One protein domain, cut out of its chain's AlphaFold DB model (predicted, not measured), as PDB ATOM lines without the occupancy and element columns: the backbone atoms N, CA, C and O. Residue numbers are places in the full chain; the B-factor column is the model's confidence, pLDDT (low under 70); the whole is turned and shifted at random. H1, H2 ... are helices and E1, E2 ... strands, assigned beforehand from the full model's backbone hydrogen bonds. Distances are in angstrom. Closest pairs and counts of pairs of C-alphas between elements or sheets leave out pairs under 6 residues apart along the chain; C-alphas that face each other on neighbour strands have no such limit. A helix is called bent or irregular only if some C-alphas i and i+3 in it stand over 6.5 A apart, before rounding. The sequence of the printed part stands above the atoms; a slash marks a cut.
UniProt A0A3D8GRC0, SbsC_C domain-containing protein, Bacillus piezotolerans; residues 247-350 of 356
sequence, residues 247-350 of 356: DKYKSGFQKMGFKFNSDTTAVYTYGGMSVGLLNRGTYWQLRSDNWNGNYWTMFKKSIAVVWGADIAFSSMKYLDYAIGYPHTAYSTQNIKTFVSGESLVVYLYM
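AT A GLANCE: This is residues 247 to 350 of the 356 residues of the protein "SbsC_C domain-containing protein" of Bacillus piezotolerans (UniProt A0A3D8GRC0). A twisted sheet of five antiparallel strands has one face covered by helices, while its other face bears no named helix. The long helix H2 is bent and folds back on itself, both of its arms, H2a and H2b, packed on that one face, with H2b over the edge strand E4; the short helix H1 is on the same face, toward the E1 edge. The printed part has 104 residues, with two named helices and five named strands in the order H1 E1 E2 E3 H2 E4 E5; the sheet's order is E1 E2 E3 E5 E4, and the class is mixed, helices and strands. It is compact, with a radius of gyration of the C-alphas of 12.4 A, and rounded, spanning 33 by 29 by 21 A.

HOW THE PARTS SIT: E1, residues 265 to 270, E2, residues 273 to 279, and E3, residues 283 to 288, form a meander, each strand the antiparallel neighbour of the one before. N 268 and O 275 are 2.9 A apart across E1 and E2, and N 278 and O 285 are 2.8 A apart across E2 and E3, both within hydrogen-bond range. E5, residues 343 to 349, is antiparallel to E3, with N 286 and O 346 at 2.7 A. E4, residues 335 to 340, is an edge strand and forms a hairpin with E5, with N 347 and O 336 at 2.7 A. H2, residues 295 to 324, was assigned as one helix by its hydrogen bonds but is bent, with C-alphas 306 and 309 9.3 A apart; its arms are H2a, residues 295 to 306, and H2b, residues 309 to 324. H2b is itself irregular, with C-alphas 314 and 317 6.7 A apart. The arms touch, closest at the C-alphas of Ile 303 and Ala 312, 5.0 A, and run opposite ways at a steep tilt of 42 degrees. H2b lies over E4 at a height over the sheet of 8.7 A. E3, H2 and E4 form a split strand-helix-strand unit, two strands running the same way with E5 between them, and its crossover is right-handed. H1, residues 247 to 255, touches H2a, closest at the C-alphas of Gly 252 and Val 305, 5.7 A. H1 is near E1 and apart from H2b. In H1 every O i to N i+4 pair is within hydrogen-bond range; in H2a 7 of 8 are, in H2b 9 of 12.

IN THESE COORDINATES: H1 begins at C-alpha 247, (301.744, 136.219, 228.684). E2 is 19.9 A long, E5 19.0 A, H2a 17.0 A and H2b 23.4 A. E5 ends at C-alpha 349, (301.630, 146.953, 217.197).

THE WHOLE: The C-alphas farthest apart are those of Asp 247 and Tyr 325, 34.5 A. The printed part has no cut, and no link is long. Mean pLDDT of the printed part is 86.5; residues 263 and 282 are under 70.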
ATOM      1  N   ASP A 247     302.449 136.532 227.431       75.25
ATOM      2  CA  ASP A 247     301.744 136.219 228.684       75.25
ATOM      3  C   ASP A 247     301.548 137.440 229.588       75.25
ATOM      4  O   ASP A 247     300.504 137.586 230.225       75.25
ATOM      5  N   LYS A 248     302.513 138.370 229.609       81.88
ATOM      6  CA  LYS A 248     302.387 139.641 230.338       81.88
ATOM      7  C   LYS A 248     301.231 140.461 229.775       81.88
ATOM      8  O   LYS A 248     300.425 140.976 230.548       81.88
ATOM      9  N   TYR A 249     301.132 140.568 228.448       85.62
ATOM     10  CA  TYR A 249     300.039 141.298 227.803       85.62
ATOM     11  C   TYR A 249     298.700 140.596 228.035       85.62
ATOM     12  O   TYR A 249     297.738 141.251 228.432       85.62
ATOM     13  N   LYS A 250     298.649 139.263 227.897       87.06
ATOM     14  CA  LYS A 250     297.459 138.452 228.205       87.06
ATOM     15  C   LYS A 250     296.987 138.680 229.644       87.06
ATOM     16  O   LYS A 250     295.821 139.006 229.856       87.06
ATOM     17  N   SER A 251     297.900 138.618 230.615       88.06
ATOM     18  CA  SER A 251     297.616 138.907 232.026       88.06
ATOM     19  C   SER A 251     297.129 140.345 232.234       88.06
ATOM     20  O   SER A 251     296.167 140.574 232.966       88.06
ATOM     21  N   GLY A 252     297.740 141.322 231.556       90.75
ATOM     22  CA  GLY A 252     297.299 142.718 231.572       90.75
ATOM     23  C   GLY A 252     295.854 142.879 231.095       90.75
ATOM     24  O   GLY A 252     295.039 143.482 231.793       90.75
ATOM     25  N   PHE A 253     295.503 142.269 229.961       92.56
ATOM     26  CA  PHE A 253     294.137 142.282 229.434       92.56
ATOM     27  C   PHE A 253     293.149 141.537 230.345       92.56
ATOM     28  O   PHE A 253     292.043 142.027 230.576       92.56
ATOM     29  N   GLN A 254     293.534 140.403 230.932       93.50
ATOM     30  CA  GLN A 254     292.692 139.680 231.895       93.50
ATOM     31  C   GLN A 254     292.382 140.520 233.137       93.50
ATOM     32  O   GLN A 254     291.229 140.580 233.559       93.50
ATOM     33  N   LYS A 255     293.374 141.233 233.687       93.69
ATOM     34  CA  LYS A 255     293.172 142.165 234.814       93.69
ATOM     35  C   LYS A 255     292.229 143.315 234.463       93.69
ATOM     36  O   LYS A 255     291.566 143.851 235.345       93.69
ATOM     37  N   MET A 256     292.145 143.681 233.185       91.00
ATOM     38  CA  MET A 256     291.167 144.652 232.693       91.00
ATOM     39  C   MET A 256     289.759 144.073 232.506       91.00
ATOM     40  O   MET A 256     288.845 144.836 232.209       91.00
ATOM     41  N   GLY A 257     289.567 142.761 232.664       92.00
ATOM     42  CA  GLY A 257     288.276 142.091 232.518       92.00
ATOM     43  C   GLY A 257     288.047 141.416 231.162       92.00
ATOM     44  O   GLY A 257     286.935 140.952 230.910       92.00
ATOM     45  N   PHE A 258     289.056 141.338 230.284       93.75
ATOM     46  CA  PHE A 258     288.946 140.522 229.072       93.75
ATOM     47  C   PHE A 258     288.882 139.036 229.431       93.75
ATOM     48  O   PHE A 258     289.773 138.496 230.092       93.75
ATOM     49  N   LYS A 259     287.855 138.354 228.929       93.69
ATOM     50  CA  LYS A 259     287.705 136.902 229.030       93.69
ATOM     51  C   LYS A 259     288.258 136.262 227.765       93.69
ATOM     52  O   LYS A 259     287.742 136.506 226.677       93.69
ATOM     53  N   PHE A 260     289.332 135.492 227.908       89.44
ATOM     54  CA  PHE A 260     289.970 134.798 226.793       89.44
ATOM     55  C   PHE A 260     289.190 133.531 226.452       89.44
ATOM     56  O   PHE A 260     289.022 132.659 227.299       89.44
ATOM     57  N   ASN A 261     288.739 133.443 225.203       85.06
ATOM     58  CA  ASN A 261     288.034 132.281 224.661       85.06
ATOM     59  C   ASN A 261     289.003 131.326 223.938       85.06
ATOM     60  O   ASN A 261     288.658 130.184 223.656       85.06
ATOM     61  N   SER A 262     290.211 131.801 223.622       79.50
ATOM     62  CA  SER A 262     291.342 131.017 223.119       79.50
ATOM     63  C   SER A 262     292.657 131.737 223.446       79.50
ATOM     64  O   SER A 262     292.649 132.805 224.061       79.50
ATOM     65  N   ASP A 263     293.796 131.212 222.993       69.81
ATOM     66  CA  ASP A 263     295.083 131.911 223.116       69.81
ATOM     67  C   ASP A 263     295.182 133.182 222.272       69.81
ATOM     68  O   ASP A 263     296.029 134.038 222.532       69.81
ATOM     69  N   THR A 264     294.298 133.337 221.287       75.38
ATOM     70  CA  THR A 264     294.335 134.463 220.357       75.38
ATOM     71  C   THR A 264     293.134 135.375 220.471       75.38
ATOM     72  O   THR A 264     293.199 136.486 219.963       75.38
ATOM     73  N   THR A 265     292.058 134.971 221.142       83.25
ATOM     74  CA  THR A 265     290.818 135.753 221.200       83.25
ATOM     75  C   THR A 265     290.356 135.996 222.623       83.25
ATOM     76  O   THR A 265     290.346 135.091 223.459       83.25
ATOM     77  N   ALA A 266     289.903 137.217 222.881       91.81
ATOM     78  CA  ALA A 266     289.216 137.572 224.109       91.81
ATOM     79  C   ALA A 266     288.094 138.569 223.853       91.81
ATOM     80  O   ALA A 266     288.075 139.255 222.833       91.81
ATOM     81  N   VAL A 267     287.161 138.652 224.793       92.81
ATOM     82  CA  VAL A 267     286.062 139.614 224.752       92.81
ATOM     83  C   VAL A 267     285.965 140.320 226.095       92.81
ATOM     84  O   VAL A 267     286.079 139.697 227.150       92.81
ATOM     85  N   TYR A 268     285.763 141.629 226.052       92.81
ATOM     86  CA  TYR A 268     285.403 142.443 227.201       92.81
ATOM     87  C   TYR A 268     283.959 142.906 227.045       92.81
ATOM     88  O   TYR A 268     283.603 143.436 225.995       92.81
ATOM     89  N   THR A 269     283.145 142.749 228.088       89.12
ATOM     90  CA  THR A 269     281.759 143.233 228.105       89.12
ATOM     91  C   THR A 269     281.493 143.980 229.402       89.12
ATOM     92  O   THR A 269     281.612 143.405 230.483       89.12
ATOM     93  N   TYR A 270     281.130 145.256 229.302       85.88
ATOM     94  CA  TYR A 270     280.777 146.086 230.454       85.88
ATOM     95  C   TYR A 270     279.924 147.277 230.019       85.88
ATOM     96  O   TYR A 270     280.231 147.917 229.014       85.88
ATOM     97  N   GLY A 271     278.872 147.595 230.780       79.75
ATOM     98  CA  GLY A 271     278.063 148.802 230.559       79.75
ATOM     99  C   GLY A 271     277.503 148.932 229.135       79.75
ATOM    100  O   GLY A 271     277.547 150.017 228.561       79.75
ATOM    101  N   GLY A 272     277.062 147.818 228.534       81.12
ATOM    102  CA  GLY A 272     276.517 147.775 227.167       81.12
ATOM    103  C   GLY A 272     277.551 147.835 226.032       81.12
ATOM    104  O   GLY A 272     277.167 147.729 224.871       81.12
ATOM    105  N   MET A 273     278.845 147.968 226.339       84.12
ATOM    106  CA  MET A 273     279.936 147.918 225.360       84.12
ATOM    107  C   MET A 273     280.522 146.506 225.275       84.12
ATOM    108  O   MET A 273     280.722 145.851 226.302       84.12
ATOM    109  N   SER A 274     280.856 146.073 224.056       89.31
ATOM    110  CA  SER A 274     281.588 144.834 223.788       89.31
ATOM    111  C   SER A 274     282.836 145.131 222.961       89.31
ATOM    112  O   SER A 274     282.737 145.735 221.896       89.31
ATOM    113  N   VAL A 275     284.003 144.706 223.446       92.38
ATOM    114  CA  VAL A 275     285.273 144.837 222.723       92.38
ATOM    115  C   VAL A 275     285.859 143.455 222.484       92.38
ATOM    116  O   VAL A 275     286.222 142.754 223.430       92.38
ATOM    117  N   GLY A 276     285.969 143.070 221.219       91.56
ATOM    118  CA  GLY A 276     286.727 141.903 220.793       91.56
ATOM    119  C   GLY A 276     288.214 142.228 220.735       91.56
ATOM    120  O   GLY A 276     288.604 143.261 220.196       91.56
ATOM    121  N   LEU A 277     289.038 141.342 221.274       91.75
ATOM    122  CA  LEU A 277     290.492 141.391 221.234       91.75
ATOM    123  C   LEU A 277     290.996 140.170 220.468       91.75
ATOM    124  O   LEU A 277     290.590 139.042 220.746       91.75
ATOM    125  N   LEU A 278     291.888 140.399 219.513       85.75
ATOM    126  CA  LEU A 278     292.448 139.373 218.651       85.75
ATOM    127  C   LEU A 278     293.963 139.549 218.534       85.75
ATOM    128  O   LEU A 278     294.446 140.536 217.985       85.75
ATOM    129  N   ASN A 279     294.715 138.578 219.038       82.94
ATOM    130  CA  ASN A 279     296.155 138.489 218.868       82.94
ATOM    131  C   ASN A 279     296.481 138.092 217.425       82.94
ATOM    132  O   ASN A 279     296.042 137.045 216.942       82.94
ATOM    133  N   ARG A 280     297.275 138.916 216.745       77.25
ATOM    134  CA  ARG A 280     297.780 138.656 215.391       77.25
ATOM    135  C   ARG A 280     299.284 138.364 215.375       77.25
ATOM    136  O   ARG A 280     299.881 138.325 214.306       77.25
ATOM    137  N   GLY A 281     299.890 138.150 216.544       70.75
ATOM    138  CA  GLY A 281     301.317 137.888 216.738       70.75
ATOM    139  C   GLY A 281     302.112 139.183 216.870       70.75
ATOM    140  O   GLY A 281     302.713 139.442 217.904       70.75
ATOM    141  N   THR A 282     302.046 140.034 215.854       66.31
ATOM    142  CA  THR A 282     302.760 141.325 215.785       66.31
ATOM    143  C   THR A 282     301.951 142.505 216.291       66.31
ATOM    144  O   THR A 282     302.496 143.588 216.495       66.31
ATOM    145  N   TYR A 283     300.644 142.326 216.461       80.25
ATOM    146  CA  TYR A 283     299.760 143.333 217.017       80.25
ATOM    147  C   TYR A 283     298.541 142.708 217.683       80.25
ATOM    148  O   TYR A 283     298.105 141.605 217.342       80.25
ATOM    149  N   TRP A 284     297.961 143.454 218.612       87.62
ATOM    150  CA  TRP A 284     296.636 143.181 219.144       87.62
ATOM    151  C   TRP A 284     295.606 143.987 218.368       87.62
ATOM    152  O   TRP A 284     295.688 145.208 218.296       87.62
ATOM    153  N   GLN A 285     294.634 143.312 217.772       91.69
ATOM    154  CA  GLN A 285     293.485 143.944 217.146       91.69
ATOM    155  C   GLN A 285     292.353 144.046 218.165       91.69
ATOM    156  O   GLN A 285     291.855 143.031 218.641       91.69
ATOM    157  N   LEU A 286     291.910 145.262 218.443       93.75
ATOM    158  CA  LEU A 286     290.685 145.552 219.164       93.75
ATOM    159  C   LEU A 286     289.593 145.938 218.174       93.75
ATOM    160  O   LEU A 286     289.849 146.658 217.207       93.75
ATOM    161  N   ARG A 287     288.377 145.461 218.416       92.81
ATOM    162  CA  ARG A 287     287.186 145.812 217.645       92.81
ATOM    163  C   ARG A 287     286.022 146.063 218.592       92.81
ATOM    164  O   ARG A 287     285.754 145.216 219.438       92.81
ATOM    165  N   SER A 288     285.333 147.186 218.428       91.12
ATOM    166  CA  SER A 288     284.074 147.470 219.124       91.12
ATOM    167  C   SER A 288     283.004 147.874 218.124       91.12
ATOM    168  O   SER A 288     283.264 148.739 217.293       91.12
ATOM    169  N   ASP A 289     281.819 147.281 218.245       84.31
ATOM    170  CA  ASP A 289     280.640 147.589 217.420       84.31
ATOM    171  C   ASP A 289     279.692 148.582 218.125       84.31
ATOM    172  O   ASP A 289     278.652 148.955 217.601       84.31
ATOM    173  N   ASN A 290     280.031 149.003 219.351       79.56
ATOM    174  CA  ASN A 290     279.285 150.007 220.106       79.56
ATOM    175  C   ASN A 290     280.253 150.799 220.998       79.56
ATOM    176  O   ASN A 290     280.684 150.316 222.050       79.56
ATOM    177  N   TRP A 291     280.637 152.003 220.567       71.19
ATOM    178  CA  TRP A 291     281.531 152.895 221.313       71.19
ATOM    179  C   TRP A 291     280.751 154.019 222.012       71.19
ATOM    180  O   TRP A 291     280.738 155.170 221.592       71.19
ATOM    181  N   ASN A 292     280.111 153.698 223.137       74.00
ATOM    182  CA  ASN A 292     279.606 154.728 224.055       74.00
ATOM    183  C   ASN A 292     280.769 155.437 224.779       74.00
ATOM    184  O   ASN A 292     281.914 155.013 224.657       74.00
ATOM    185  N   GLY A 293     280.507 156.474 225.584       70.31
ATOM    186  CA  GLY A 293     281.549 157.277 226.262       70.31
ATOM    187  C   GLY A 293     282.604 156.499 227.077       70.31
ATOM    188  O   GLY A 293     283.650 157.051 227.412       70.31
ATOM    189  N   ASN A 294     282.394 155.206 227.349       76.62
ATOM    190  CA  ASN A 294     283.375 154.335 227.998       76.62
ATOM    191  C   ASN A 294     284.467 153.791 227.056       76.62
ATOM    192  O   ASN A 294     285.460 153.242 227.550       76.62
ATOM    193  N   TYR A 295     284.333 153.950 225.729       80.06
ATOM    194  CA  TYR A 295     285.324 153.479 224.752       80.06
ATOM    195  C   TYR A 295     286.699 154.091 225.037       80.06
ATOM    196  O   TYR A 295     287.706 153.384 225.058       80.06
ATOM    197  N   TRP A 296     286.727 155.383 225.370       83.31
ATOM    198  CA  TRP A 296     287.949 156.124 225.656       83.31
ATOM    199  C   TRP A 296     288.787 155.449 226.741       83.31
ATOM    200  O   TRP A 296     289.963 155.141 226.550       83.31
ATOM    201  N   THR A 297     288.153 155.137 227.871       86.94
ATOM    202  CA  THR A 297     288.801 154.486 229.013       86.94
ATOM    203  C   THR A 297     289.295 153.090 228.651       86.94
ATOM    204  O   THR A 297     290.392 152.699 229.054       86.94
ATOM    205  N   MET A 298     288.511 152.335 227.883       89.69
ATOM    206  CA  MET A 298     288.834 150.953 227.546       89.69
ATOM    207  C   MET A 298     289.988 150.840 226.549       89.69
ATOM    208  O   MET A 298     290.943 150.093 226.786       89.69
ATOM    209  N   PHE A 299     289.943 151.605 225.460       90.94
ATOM    210  CA  PHE A 299     291.018 151.623 224.475       90.94
ATOM    211  C   PHE A 299     292.292 152.236 225.062       90.94
ATOM    212  O   PHE A 299     293.359 151.656 224.877       90.94
ATOM    213  N   LYS A 300     292.202 153.300 225.877       91.62
ATOM    214  CA  LYS A 300     293.365 153.857 226.592       91.62
ATOM    215  C   LYS A 300     294.041 152.811 227.476       91.62
ATOM    216  O   LYS A 300     295.250 152.617 227.381       91.62
ATOM    217  N   LYS A 301     293.277 152.104 228.316       92.12
ATOM    218  CA  LYS A 301     293.823 151.032 229.165       92.12
ATOM    219  C   LYS A 301     294.435 149.906 228.324       92.12
ATOM    220  O   LYS A 301     295.499 149.408 228.667       92.12
ATOM    221  N   SER A 302     293.809 149.564 227.198       91.81
ATOM    222  CA  SER A 302     294.294 148.513 226.296       91.81
ATOM    223  C   SER A 302     295.616 148.890 225.626       91.81
ATOM    224  O   SER A 302     296.532 148.073 225.573       91.81
ATOM    225  N   ILE A 303     295.754 150.140 225.175       91.88
ATOM    226  CA  ILE A 303     297.023 150.662 224.654       91.88
ATOM    227  C   ILE A 303     298.074 150.671 225.772       91.88
ATOM    228  O   ILE A 303     299.211 150.271 225.539       91.88
ATOM    229  N   ALA A 304     297.693 151.045 226.998       90.38
ATOM    230  CA  ALA A 304     298.607 151.095 228.137       90.38
ATOM    231  C   ALA A 304     299.142 149.716 228.554       90.38
ATOM    232  O   ALA A 304     300.278 149.629 229.014       90.38
ATOM    233  N   VAL A 305     298.376 148.637 228.352       89.81
ATOM    234  CA  VAL A 305     298.865 147.260 228.554       89.81
ATOM    235  C   VAL A 305     300.054 146.952 227.643       89.81
ATOM    236  O   VAL A 305     300.990 146.287 228.081       89.81
ATOM    237  N   VAL A 306     300.029 147.437 226.398       85.69
ATOM    238  CA  VAL A 306     301.058 147.134 225.391       85.69
ATOM    239  C   VAL A 306     302.220 148.130 225.441       85.69
ATOM    240  O   VAL A 306     303.375 147.723 225.388       85.69
ATOM    241  N   TRP A 307     301.926 149.424 225.580       84.19
ATOM    242  CA  TRP A 307     302.890 150.514 225.384       84.19
ATOM    243  C   TRP A 307     303.080 151.442 226.591       84.19
ATOM    244  O   TRP A 307     303.868 152.383 226.523       84.19
ATOM    245  N   GLY A 308     302.378 151.209 227.700       86.31
ATOM    246  CA  GLY A 308     302.413 152.096 228.864       86.31
ATOM    247  C   GLY A 308     301.524 153.339 228.732       86.31
ATOM    248  O   GLY A 308     300.936 153.625 227.685       86.31
ATOM    249  N   ALA A 309     301.374 154.066 229.842       88.44
ATOM    250  CA  ALA A 309     300.381 155.134 229.985       88.44
ATOM    251  C   ALA A 309     300.627 156.344 229.064       88.44
ATOM    252  O   ALA A 309     299.664 156.919 228.550       88.44
ATOM    253  N   ASP A 310     301.888 156.696 228.814       85.25
ATOM    254  CA  ASP A 310     302.257 157.893 228.045       85.25
ATOM    255  C   ASP A 310     301.923 157.739 226.558       85.25
ATOM    256  O   ASP A 310     301.271 158.593 225.941       85.25
ATOM    257  N   ILE A 311     302.296 156.592 225.982       85.50
ATOM    258  CA  ILE A 311     301.938 156.253 224.602       85.50
ATOM    259  C   ILE A 311     300.424 156.096 224.487       85.50
ATOM    260  O   ILE A 311     299.845 156.572 223.513       85.50
ATOM    261  N   ALA A 312     299.761 155.503 225.483       89.62
ATOM    262  CA  ALA A 312     298.307 155.409 225.486       89.62
ATOM    263  C   ALA A 312     297.640 156.783 225.407       89.62
ATOM    264  O   ALA A 312     296.774 156.981 224.561       89.62
ATOM    265  N   PHE A 313     298.069 157.741 226.231       87.88
ATOM    266  CA  PHE A 313     297.506 159.089 226.238       87.88
ATOM    267  C   PHE A 313     297.713 159.813 224.902       87.88
ATOM    268  O   PHE A 313     296.749 160.292 224.306       87.88
ATOM    269  N   SER A 314     298.946 159.834 224.392       88.44
ATOM    270  CA  SER A 314     299.275 160.502 223.121       88.44
ATOM    271  C   SER A 314     298.617 159.849 221.898       88.44
ATOM    272  O   SER A 314     298.383 160.522 220.891       88.44
ATOM    273  N   SER A 315     298.287 158.559 221.991       88.25
ATOM    274  CA  SER A 315     297.636 157.793 220.929       88.25
ATOM    275  C   SER A 315     296.123 158.015 220.858       88.25
ATOM    276  O   SER A 315     295.511 157.706 219.836       88.25
ATOM    277  N   MET A 316     295.505 158.567 221.907       89.88
ATOM    278  CA  MET A 316     294.047 158.672 221.954       89.88
ATOM    279  C   MET A 316     293.457 159.601 220.892       89.88
ATOM    280  O   MET A 316     292.403 159.293 220.343       89.88
ATOM    281  N   LYS A 317     294.175 160.666 220.519       90.69
ATOM    282  CA  LYS A 317     293.753 161.591 219.453       90.69
ATOM    283  C   LYS A 317     293.462 160.885 218.125       90.69
ATOM    284  O   LYS A 317     292.617 161.327 217.361       90.69
ATOM    285  N   TYR A 318     294.141 159.769 217.843       89.25
ATOM    286  CA  TYR A 318     293.918 159.027 216.605       89.25
ATOM    287  C   TYR A 318     292.592 158.261 216.632       89.25
ATOM    288  O   TYR A 318     292.005 158.045 215.574       89.25
ATOM    289  N   LEU A 319     292.101 157.868 217.814       88.56
ATOM    290  CA  LEU A 319     290.774 157.269 217.948       88.56
ATOM    291  C   LEU A 319     289.688 158.323 217.723       88.56
ATOM    292  O   LEU A 319     288.762 158.051 216.965       88.56
ATOM    293  N   ASP A 320     289.846 159.525 218.287       88.00
ATOM    294  CA  ASP A 320     288.942 160.650 218.003       88.00
ATOM    295  C   ASP A 320     288.899 160.962 216.512       88.00
ATOM    296  O   ASP A 320     287.824 161.104 215.936       88.00
ATOM    297  N   TYR A 321     290.064 161.021 215.865       90.88
ATOM    298  CA  TYR A 321     290.137 161.275 214.431       90.88
ATOM    299  C   TYR A 321     289.474 160.168 213.614       90.88
ATOM    300  O   TYR A 321     288.755 160.473 212.667       90.88
ATOM    301  N   ALA A 322     289.660 158.898 213.984       87.81
ATOM    302  CA  ALA A 322     288.990 157.788 213.311       87.81
ATOM    303  C   ALA A 322     287.463 157.865 213.457       87.81
ATOM    304  O   ALA A 322     286.756 157.580 212.498       87.81
ATOM    305  N   ILE A 323     286.952 158.271 214.620       86.88
ATOM    306  CA  ILE A 323     285.507 158.395 214.860       86.88
ATOM    307  C   ILE A 323     284.930 159.628 214.158       86.88
ATOM    308  O   ILE A 323     283.878 159.537 213.531       86.88
ATOM    309  N   GLY A 324     285.617 160.772 214.230       88.06
ATOM    310  CA  GLY A 324     285.195 162.015 213.580       88.06
ATOM    311  C   GLY A 324     285.297 161.969 212.054       88.06
ATOM    312  O   GLY A 324     284.535 162.642 211.364       88.06
ATOM    313  N   TYR A 325     286.204 161.146 211.521       90.00
ATOM    314  CA  TYR A 325     286.447 160.982 210.089       90.00
ATOM    315  C   TYR A 325     286.509 159.488 209.715       90.00
ATOM    316  O   TYR A 325     287.586 158.968 209.403       90.00
ATOM    317  N   PRO A 326     285.356 158.790 209.698       85.75
ATOM    318  CA  PRO A 326     285.283 157.326 209.612       85.75
ATOM    319  C   PRO A 326     285.835 156.733 208.311       85.75
ATOM    320  O   PRO A 326     286.167 155.553 208.260       85.75
ATOM    321  N   HIS A 327     285.984 157.544 207.263       83.81
ATOM    322  CA  HIS A 327     286.528 157.116 205.971       83.81
ATOM    323  C   HIS A 327     288.064 157.147 205.899       83.81
ATOM    324  O   HIS A 327     288.629 156.819 204.859       83.81
ATOM    325  N   THR A 328     288.750 157.546 206.976       84.00
ATOM    326  CA  THR A 328     290.213 157.675 207.009       84.00
ATOM    327  C   THR A 328     290.828 156.721 208.028       84.00
ATOM    328  O   THR A 328     290.343 156.579 209.150       84.00
ATOM    329  N   ALA A 329     291.934 156.078 207.646       85.38
ATOM    330  CA  ALA A 329     292.755 155.313 208.573       85.38
ATOM    331  C   ALA A 329     293.880 156.185 209.135       85.38
ATOM    332  O   ALA A 329     294.640 156.794 208.383       85.38
ATOM    333  N   TYR A 330     294.030 156.180 210.455       88.19
ATOM    334  CA  TYR A 330     295.066 156.925 211.159       88.19
ATOM    335  C   TYR A 330     296.095 155.957 211.719       88.19
ATOM    336  O   TYR A 330     295.749 155.020 212.437       88.19
ATOM    337  N   SER A 331     297.366 156.162 211.383       84.50
ATOM    338  CA  SER A 331     298.440 155.240 211.749       84.50
ATOM    339  C   SER A 331     299.626 155.970 212.360       84.50
ATOM    340  O   SER A 331     300.001 157.060 211.938       84.50
ATOM    341  N   THR A 332     300.246 155.315 213.329       84.56
ATOM    342  CA  THR A 332     301.563 155.627 213.887       84.56
ATOM    343  C   THR A 332     302.425 154.364 213.842       84.56
ATOM    344  O   THR A 332     301.973 153.317 213.377       84.56
ATOM    345  N   GLN A 333     303.648 154.437 214.370       77.06
ATOM    346  CA  GLN A 333     304.483 153.252 214.588       77.06
ATOM    347  C   GLN A 333     303.906 152.271 215.632       77.06
ATOM    348  O   GLN A 333     304.231 151.090 215.594       77.06
ATOM    349  N   ASN A 334     303.035 152.742 216.537       83.31
ATOM    350  CA  ASN A 334     302.541 151.958 217.679       83.31
ATOM    351  C   ASN A 334     301.100 151.484 217.493       83.31
ATOM    352  O   ASN A 334     300.731 150.415 217.976       83.31
ATOM    353  N   ILE A 335     300.279 152.278 216.802       89.94
ATOM    354  CA  ILE A 335     298.861 151.983 216.603       89.94
ATOM    355  C   ILE A 335     298.379 152.306 215.190       89.94
ATOM    356  O   ILE A 335     298.885 153.233 214.559       89.94
ATOM    357  N   LYS A 336     297.345 151.601 214.728       90.56
ATOM    358  CA  LYS A 336     296.531 151.971 213.560       90.56
ATOM    359  C   LYS A 336     295.059 151.916 213.937       90.56
ATOM    360  O   LYS A 336     294.639 150.954 214.561       90.56
ATOM    361  N   THR A 337     294.274 152.914 213.562       91.50
ATOM    362  CA  THR A 337     292.856 153.009 213.923       91.50
ATOM    363  C   THR A 337     292.015 153.500 212.754       91.50
ATOM    364  O   THR A 337     292.458 154.350 211.982       91.50
ATOM    365  N   PHE A 338     290.831 152.921 212.588       91.06
ATOM    366  CA  PHE A 338     289.880 153.248 211.524       91.06
ATOM    367  C   PHE A 338     288.483 152.726 211.877       91.06
ATOM    368  O   PHE A 338     288.340 151.839 212.725       91.06
ATOM    369  N   VAL A 339     287.462 153.249 211.202       90.44
ATOM    370  CA  VAL A 339     286.090 152.740 211.291       90.44
ATOM    371  C   VAL A 339     285.809 151.847 210.082       90.44
ATOM    372  O   VAL A 339     286.172 152.163 208.952       90.44
ATOM    373  N   SER A 340     285.200 150.690 210.322       88.06
ATOM    374  CA  SER A 340     284.822 149.712 209.302       88.06
ATOM    375  C   SER A 340     283.363 149.325 209.504       88.06
ATOM    376  O   SER A 340     283.055 148.522 210.384       88.06
ATOM    377  N   GLY A 341     282.468 149.881 208.685       87.62
ATOM    378  CA  GLY A 341     281.027 149.792 208.925       87.62
ATOM    379  C   GLY A 341     280.670 150.522 210.220       87.62
ATOM    380  O   GLY A 341     281.038 151.679 210.391       87.62
ATOM    381  N   GLU A 342     280.028 149.820 211.149       87.50
ATOM    382  CA  GLU A 342     279.687 150.328 212.487       87.50
ATOM    383  C   GLU A 342     280.724 149.937 213.550       87.50
ATOM    384  O   GLU A 342     280.424 149.954 214.738       87.50
ATOM    385  N   SER A 343     281.936 149.538 213.142       89.38
ATOM    386  CA  SER A 343     282.966 149.019 214.048       89.38
ATOM    387  C   SER A 343     284.204 149.915 214.103       89.38
ATOM    388  O   SER A 343     284.813 150.192 213.071       89.38
ATOM    389  N   LEU A 344     284.655 150.279 215.304       91.12
ATOM    390  CA  LEU A 344     285.943 150.923 215.533       91.12
ATOM    391  C   LEU A 344     286.983 149.820 215.658       91.12
ATOM    392  O   LEU A 344     286.867 148.938 216.516       91.12
ATOM    393  N   VAL A 345     287.996 149.868 214.801       90.88
ATOM    394  CA  VAL A 345     289.068 148.879 214.746       90.88
ATOM    395  C   VAL A 345     290.380 149.552 215.110       90.88
ATOM    396  O   VAL A 345     290.776 150.527 214.478       90.88
ATOM    397  N   VAL A 346     291.077 149.003 216.106       92.94
ATOM    398  CA  VAL A 346     292.374 149.504 216.576       92.94
ATOM    399  C   VAL A 346     293.390 148.374 216.568       92.94
ATOM    400  O   VAL A 346     293.205 147.353 217.219       92.94
ATOM    401  N   TYR A 347     294.485 148.547 215.847       90.94
ATOM    402  CA  TYR A 347     295.648 147.674 215.891       90.94
ATOM    403  C   TYR A 347     296.680 148.284 216.834       90.94
ATOM    404  O   TYR A 347     297.030 149.450 216.680       90.94
ATOM    405  N   LEU A 348     297.163 147.499 217.795       89.88
ATOM    406  CA  LEU A 348     298.238 147.840 218.723       89.88
ATOM    407  C   LEU A 348     299.470 147.025 218.347       89.88
ATOM    408  O   LEU A 348     299.564 145.855 218.721       89.88
ATOM    409  N   TYR A 349     300.386 147.613 217.586       82.75
ATOM    410  CA  TYR A 349     301.630 146.953 217.197       82.75
ATOM    411  C   TYR A 349     302.456 146.639 218.439       82.75
ATOM    412  O   TYR A 349     302.525 147.462 219.340       82.75
ATOM    413  N   MET A 350     303.025 145.440 218.545       80.00
ATOM    414  CA  MET A 350     303.838 145.081 219.705       80.00
ATOM    415  C   MET A 350     305.187 145.817 219.660       80.00
ATOM    416  O   MET A 350     305.717 146.036 218.564       80.00
TER     417      MET A 350